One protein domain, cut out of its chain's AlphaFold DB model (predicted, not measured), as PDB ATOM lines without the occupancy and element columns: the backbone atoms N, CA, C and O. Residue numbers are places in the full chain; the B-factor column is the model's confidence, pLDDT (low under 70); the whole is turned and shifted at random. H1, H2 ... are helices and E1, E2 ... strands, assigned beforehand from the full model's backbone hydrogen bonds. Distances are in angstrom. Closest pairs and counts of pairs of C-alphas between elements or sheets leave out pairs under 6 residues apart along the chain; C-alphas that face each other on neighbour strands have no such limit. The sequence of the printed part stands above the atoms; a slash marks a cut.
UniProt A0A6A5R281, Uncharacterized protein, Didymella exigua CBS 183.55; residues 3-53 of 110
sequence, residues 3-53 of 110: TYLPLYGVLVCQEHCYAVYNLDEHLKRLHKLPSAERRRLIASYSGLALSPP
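AT A GLANCE: This is residues 3 to 53 of the 110 residues of an uncharacterized protein of Didymella exigua CBS 183.55 (UniProt A0A6A5R281). A small three-stranded sheet, E1, E2 and E3, makes one end of the domain, and a helical hairpin, H1 and H2, makes the other, with H1 grazing the sheet. After H2 the last residues, 46 to 53, fold back toward the sheet without a named element. The printed part has 51 residues, with three named strands and then two named helices along the chain; the sheet's order is E1, E2, E3, antiparallel throughout, and the class is mixed, helices and strands. The whole is compact, with a radius of gyration of the C-alphas of 10.6 A and spans of 31 by 22 by 16 A.

IN THESE COORDINATES: E1, residues 3 to 5, begins at C-alpha 3 (33.251, 71.745, 22.024). E2 is residues 10 to 13, 9.8 A long, and E3 is residues 18 to 20. H1, residues 23 to 29, is 10.0 A long. H2, residues 35 to 45, is 15.8 A long and ends at C-alpha 45 (42.016, 67.753, 23.611).

HOW THE PARTS SIT: The strands form a meander, each the antiparallel neighbour of the one before, with E1 and E3 as edge strands. In the hairpin of E1 and E2, N 3 and O 12 are within hydrogen-bond range at 3.0 A. In the hairpin of E2 and E3, N 20 and O 11 are 2.7 A apart. H1 only grazes the sheet, with its residues 23 to 27; the closest C-alphas of E3 and H1, those of Val 20 and His 26, are 7.2 A apart. H1 and H2 touch, their closest C-alphas, those of Asp 24 and Arg 38, being 6.4 A apart, and run opposite ways at a shallow tilt of 32 degrees. H2 is not on the sheet. Every O i to N i+4 pair is within hydrogen-bond range in H1, and 6 of 7 are in H2.

THE WHOLE: The two C-alphas farthest apart, those of Leu 7 and Pro 34, are 30.9 A apart. The printed part has no cut, and the links between its named elements are tight. The mean pLDDT of the printed part is 96.3, and no printed residue is under 70.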
ATOM      1  N   THR A   3      34.128  72.924  21.975       97.12
ATOM      2  CA  THR A   3      33.251  71.745  22.024       97.12
ATOM      3  C   THR A   3      33.649  70.757  20.949       97.12
ATOM      4  O   THR A   3      33.787  71.121  19.786       97.12
ATOM      5  N   TYR A   4      33.834  69.499  21.335       97.38
ATOM      6  CA  TYR A   4      34.051  68.426  20.377       97.38
ATOM      7  C   TYR A   4      32.710  67.936  19.834       97.38
ATOM      8  O   TYR A   4      31.811  67.630  20.616       97.38
ATOM      9  N   LEU A   5      32.597  67.842  18.511       96.50
ATOM     10  CA  LEU A   5      31.464  67.244  17.816       96.50
ATOM     11  C   LEU A   5      31.900  65.899  17.215       96.50
ATOM     12  O   LEU A   5      32.485  65.888  16.126       96.50
ATOM     13  N   PRO A   6      31.619  64.761  17.884       95.44
ATOM     14  CA  PRO A   6      32.092  63.445  17.451       95.44
ATOM     15  C   PRO A   6      31.585  63.040  16.067       95.44
ATOM     16  O   PRO A   6      32.328  62.429  15.310       95.44
ATOM     17  N   LEU A   7      30.352  63.428  15.716       94.31
ATOM     18  CA  LEU A   7      29.733  63.115  14.422       94.31
ATOM     19  C   LEU A   7      30.566  63.623  13.234       94.31
ATOM     20  O   LEU A   7      30.640  62.967  12.201       94.31
ATOM     21  N   TYR A   8      31.207  64.778  13.399       95.69
ATOM     22  CA  TYR A   8      32.029  65.412  12.370       95.69
ATOM     23  C   TYR A   8      33.532  65.203  12.613       95.69
ATOM     24  O   TYR A   8      34.347  65.460  11.727       95.69
ATOM     25  N   GLY A   9      33.913  64.757  13.814       96.38
ATOM     26  CA  GLY A   9      35.303  64.694  14.250       96.38
ATOM     27  C   GLY A   9      35.948  66.079  14.319       96.38
ATOM     28  O   GLY A   9      37.091  66.238  13.914       96.38
ATOM     29  N   VAL A  10      35.237  67.109  14.785       97.12
ATOM     30  CA  VAL A  10      35.769  68.485  14.811       97.12
ATOM     31  C   VAL A  10      35.702  69.106  16.196       97.12
ATOM     32  O   VAL A  10      34.827  68.782  16.996       97.12
ATOM     33  N   LEU A  11      36.614  70.038  16.463       97.69
ATOM     34  CA  LEU A  11      36.594  70.876  17.654       97.69
ATOM     35  C   LEU A  11      36.079  72.268  17.277       97.69
ATOM     36  O   LEU A  11      36.720  72.967  16.504       97.69
ATOM     37  N   VAL A  12      34.937  72.692  17.802       97.56
ATOM     38  CA  VAL A  12      34.337  73.999  17.503       97.56
ATOM     39  C   VAL A  12      34.782  75.029  18.528       97.56
ATOM     40  O   VAL A  12      34.666  74.795  19.730       97.56
ATOM     41  N   CYS A  13      35.264  76.184  18.064       97.44
ATOM     42  CA  CYS A  13      35.442  77.356  18.913       97.44
ATOM     43  C   CYS A  13      34.116  78.111  19.013       97.44
ATOM     44  O   CYS A  13      33.669  78.696  18.029       97.44
ATOM     45  N   GLN A  14      33.514  78.144  20.199       94.69
ATOM     46  CA  GLN A  14      32.221  78.807  20.409       94.69
ATOM     47  C   GLN A  14      32.304  80.339  20.355       94.69
ATOM     48  O   GLN A  14      31.298  80.998  20.137       94.69
ATOM     49  N   GLU A  15      33.487  80.925  20.556       95.12
ATOM     50  CA  GLU A  15      33.666  82.385  20.476       95.12
ATOM     51  C   GLU A  15      33.722  82.880  19.028       95.12
ATOM     52  O   GLU A  15      33.317  84.002  18.743       95.12
ATOM     53  N   HIS A  16      34.210  82.040  18.113       95.19
ATOM     54  CA  HIS A  16      34.350  82.389  16.700       95.19
ATOM     55  C   HIS A  16      33.380  81.627  15.787       95.19
ATOM     56  O   HIS A  16      33.358  81.882  14.587       95.19
ATOM     57  N   CYS A  17      32.584  80.713  16.347       95.12
ATOM     58  CA  CYS A  17      31.540  79.962  15.658       95.12
ATOM     59  C   CYS A  17      32.027  79.153  14.443       95.12
ATOM     60  O   CYS A  17      31.364  79.123  13.408       95.12
ATOM     61  N   TYR A  18      33.185  78.489  14.545       94.44
ATOM     62  CA  TYR A  18      33.677  77.594  13.490       94.44
ATOM     63  C   TYR A  18      34.564  76.455  14.018       94.44
ATOM     64  O   TYR A  18      35.090  76.502  15.135       94.44
ATOM     65  N   ALA A  19      34.732  75.419  13.192       95.69
ATOM     66  CA  ALA A  19      35.575  74.257  13.467       95.69
ATOM     67  C   ALA A  19      37.079  74.567  13.337       95.69
ATOM     68  O   ALA A  19      37.537  75.144  12.353       95.69
ATOM     69  N   VAL A  20      37.864  74.134  14.319       96.50
ATOM     70  CA  VAL A  20      39.304  74.358  14.445       96.50
ATOM     71  C   VAL A  20      40.040  73.028  14.320       96.50
ATOM     72  O   VAL A  20      39.811  72.109  15.102       96.50
ATOM     73  N   TYR A  21      40.972  72.953  13.368       95.31
ATOM     74  CA  TYR A  21      41.880  71.811  13.228       95.31
ATOM     75  C   TYR A  21      43.256  72.091  13.855       95.31
ATOM     76  O   TYR A  21      43.742  71.321  14.678       95.31
ATOM     77  N   ASN A  22      43.867  73.241  13.547       95.38
ATOM     78  CA  ASN A  22      45.122  73.668  14.172       95.38
ATOM     79  C   ASN A  22      44.850  74.542  15.409       95.38
ATOM     80  O   ASN A  22      44.807  75.773  15.329       95.38
ATOM     81  N   LEU A  23      44.644  73.885  16.553       96.25
ATOM     82  CA  LEU A  23      44.277  74.557  17.798       96.25
ATOM     83  C   LEU A  23      45.366  75.519  18.307       96.25
ATOM     84  O   LEU A  23      45.026  76.600  18.780       96.25
ATOM     85  N   ASP A  24      46.659  75.196  18.181       97.19
ATOM     86  CA  ASP A  24      47.733  76.088  18.659       97.19
ATOM     87  C   ASP A  24      47.751  77.421  17.900       97.19
ATOM     88  O   ASP A  24      47.756  78.494  18.511       97.19
ATOM     89  N   GLU A  25      47.691  77.360  16.566       97.62
ATOM     90  CA  GLU A  25      47.651  78.540  15.695       97.62
ATOM     91  C   GLU A  25      46.419  79.409  16.003       97.62
ATOM     92  O   GLU A  25      46.534  80.630  16.154       97.62
ATOM     93  N   HIS A  26      45.251  78.781  16.167       97.56
ATOM     94  CA  HIS A  26      43.998  79.459  16.504       97.56
ATOM     95  C   HIS A  26      44.079  80.182  17.859       97.56
ATOM     96  O   HIS A  26      43.799  81.382  17.951       97.56
ATOM     97  N   LEU A  27      44.530  79.484  18.906       97.81
ATOM     98  CA  LEU A  27      44.690  80.055  20.246       97.81
ATOM     99  C   LEU A  27      45.729  81.180  20.279       97.81
ATOM    100  O   LEU A  27      45.558  82.165  20.999       97.81
ATOM    101  N   LYS A  28      46.807  81.052  19.500       98.00
ATOM    102  CA  LYS A  28      47.853  82.075  19.388       98.00
ATOM    103  C   LYS A  28      47.340  83.334  18.697       98.00
ATOM    104  O   LYS A  28      47.635  84.433  19.161       98.00
ATOM    105  N   ARG A  29      46.620  83.195  17.583       97.94
ATOM    106  CA  ARG A  29      46.217  84.338  16.747       97.94
ATOM    107  C   ARG A  29      44.977  85.048  17.260       97.94
ATOM    108  O   ARG A  29      44.962  86.276  17.270       97.94
ATOM    109  N   LEU A  30      43.959  84.291  17.659       97.81
ATOM    110  CA  LEU A  30      42.642  84.853  17.960       97.81
ATOM    111  C   LEU A  30      42.418  85.050  19.455       97.81
ATOM    112  O   LEU A  30      42.008  86.129  19.864       97.81
ATOM    113  N   HIS A  31      42.795  84.068  20.277       97.00
ATOM    114  CA  HIS A  31      42.691  84.192  21.736       97.00
ATOM    115  C   HIS A  31      43.938  84.813  22.385       97.00
ATOM    116  O   HIS A  31      43.916  85.135  23.569       97.00
ATOM    117  N   LYS A  32      45.032  84.991  21.624       97.06
ATOM    118  CA  LYS A  32      46.310  85.576  22.079       97.06
ATOM    119  C   LYS A  32      46.857  84.932  23.362       97.06
ATOM    120  O   LYS A  32      47.528  85.589  24.155       97.06
ATOM    121  N   LEU A  33      46.600  83.636  23.551       96.75
ATOM    122  CA  LEU A  33      46.980  82.939  24.776       96.75
ATOM    123  C   LEU A  33      48.505  82.762  24.885       96.75
ATOM    124  O   LEU A  33      49.159  82.427  23.885       96.75
ATOM    125  N   PRO A  34      49.092  82.898  26.089       97.06
ATOM    126  CA  PRO A  34      50.493  82.577  26.344       97.06
ATOM    127  C   PRO A  34      50.823  81.104  26.059       97.06
ATOM    128  O   PRO A  34      49.997  80.211  26.234       97.06
ATOM    129  N   SER A  35      52.076  80.816  25.688       97.31
ATOM    130  CA  SER A  35      52.508  79.461  25.290       97.31
ATOM    131  C   SER A  35      52.233  78.376  26.344       97.31
ATOM    132  O   SER A  35      51.846  77.261  25.995       97.31
ATOM    133  N   ALA A  36      52.427  78.673  27.633       97.38
ATOM    134  CA  ALA A  36      52.180  77.703  28.701       97.38
ATOM    135  C   ALA A  36      50.698  77.306  28.798       97.38
ATOM    136  O   ALA A  36      50.390  76.132  28.994       97.38
ATOM    137  N   GLU A  37      49.796  78.267  28.612       97.06
ATOM    138  CA  GLU A  37      48.352  78.048  28.660       97.06
ATOM    139  C   GLU A  37      47.856  77.307  27.416       97.06
ATOM    140  O   GLU A  37      47.148  76.309  27.546       97.06
ATOM    141  N   ARG A  38      48.333  77.691  26.220       97.19
ATOM    142  CA  ARG A  38      48.023  76.966  24.976       97.19
ATOM    143  C   ARG A  38      48.399  75.494  25.071       97.19
ATOM    144  O   ARG A  38      47.578  74.643  24.754       97.19
ATOM    145  N   ARG A  39      49.600  75.176  25.571       97.38
ATOM    146  CA  ARG A  39      50.048  73.782  25.748       97.38
ATOM    147  C   ARG A  39      49.133  72.983  26.673       97.38
ATOM    148  O   ARG A  39      48.821  71.840  26.358       97.38
ATOM    149  N   ARG A  40      48.690  73.574  27.789       96.94
ATOM    150  CA  ARG A  40      47.741  72.921  28.707       96.94
ATOM    151  C   ARG A  40      46.404  72.643  28.023       96.94
ATOM    152  O   ARG A  40      45.883  71.541  28.151       96.94
ATOM    153  N   LEU A  41      45.888  73.612  27.272       95.81
ATOM    154  CA  LEU A  41      44.606  73.480  26.585       95.81
ATOM    155  C   LEU A  41      44.674  72.478  25.421       95.81
ATOM    156  O   LEU A  41      43.785  71.655  25.255       95.81
ATOM    157  N   ILE A  42      45.760  72.471  24.648       96.50
ATOM    158  CA  ILE A  42      45.979  71.464  23.599       96.50
ATOM    159  C   ILE A  42      46.044  70.062  24.211       96.50
ATOM    160  O   ILE A  42      45.424  69.135  23.693       96.50
ATOM    161  N   ALA A  43      46.735  69.907  25.346       96.81
ATOM    162  CA  ALA A  43      46.827  68.624  26.031       96.81
ATOM    163  C   ALA A  43      45.448  68.080  26.442       96.81
ATOM    164  O   ALA A  43      45.219  66.880  26.282       96.81
ATOM    165  N   SER A  44      44.504  68.933  26.872       96.19
ATOM    166  CA  SER A  44      43.148  68.484  27.236       96.19
ATOM    167  C   SER A  44      42.326  67.934  26.064       96.19
ATOM    168  O   SER A  44      41.369  67.206  26.300       96.19
ATOM    169  N   TYR A  45      42.704  68.235  24.818       95.31
ATOM    170  CA  TYR A  45      42.016  67.753  23.611       95.31
ATOM    171  C   TYR A  45      42.827  66.723  22.809       95.31
ATOM    172  O   TYR A  45      42.355  66.230  21.789       95.31
ATOM    173  N   SER A  46      44.032  66.370  23.266       92.50
ATOM    174  CA  SER A  46      44.971  65.511  22.525       92.50
ATOM    175  C   SER A  46      44.471  64.087  22.251       92.50
ATOM    176  O   SER A  46      44.927  63.457  21.302       92.50
ATOM    177  N   GLY A  47      43.531  63.582  23.053       94.06
ATOM    178  CA  GLY A  47      42.934  62.255  22.876       94.06
ATOM    179  C   GLY A  47      41.743  62.207  21.914       94.06
ATOM    180  O   GLY A  47      41.171  61.138  21.719       94.06
ATOM    181  N   LEU A  48      41.323  63.342  21.348       95.81
ATOM    182  CA  LEU A  48      40.167  63.390  20.458       95.81
ATOM    183  C   LEU A  48      40.532  62.946  19.042       95.81
ATOM    184  O   LEU A  48      41.547  63.356  18.482       95.81
ATOM    185  N   ALA A  49      39.649  62.157  18.432       94.50
ATOM    186  CA  ALA A  49      39.748  61.802  17.024       94.50
ATOM    187  C   ALA A  49      39.262  62.981  16.170       94.50
ATOM    188  O   ALA A  49      38.062  63.131  15.921       94.50
ATOM    189  N   LEU A  50      40.195  63.850  15.776       95.81
ATOM    190  CA  LEU A  50      39.914  64.962  14.875       95.81
ATOM    191  C   LEU A  50      40.089  64.536  13.414       95.81
ATOM    192  O   LEU A  50      41.124  63.994  13.027       95.81
ATOM    193  N   SER A  51      39.079  64.822  12.603       96.44
ATOM    194  CA  SER A  51      39.107  64.666  11.156       96.44
ATOM    195  C   SER A  51      39.878  65.831  10.530       96.44
ATOM    196  O   SER A  51      39.641  66.986  10.900       96.44
ATOM    197  N   PRO A  52      40.784  65.574   9.569       95.00
ATOM    198  CA  PRO A  52      41.372  66.646   8.776       95.00
ATOM    199  C   PRO A  52      40.286  67.353   7.949       95.00
ATOM    200  O   PRO A  52      39.290  66.709   7.605       95.00
ATOM    201  N   PRO A  53      40.459  68.647   7.608       94.38
ATOM    202  CA  PRO A  53      39.426  69.460   6.961       94.38
ATOM    203  C   PRO A  53      38.818  68.828   5.704       94.38
ATOM    204  O   PRO A  53      37.612  68.910   5.494       94.38
TER     205      PRO A  53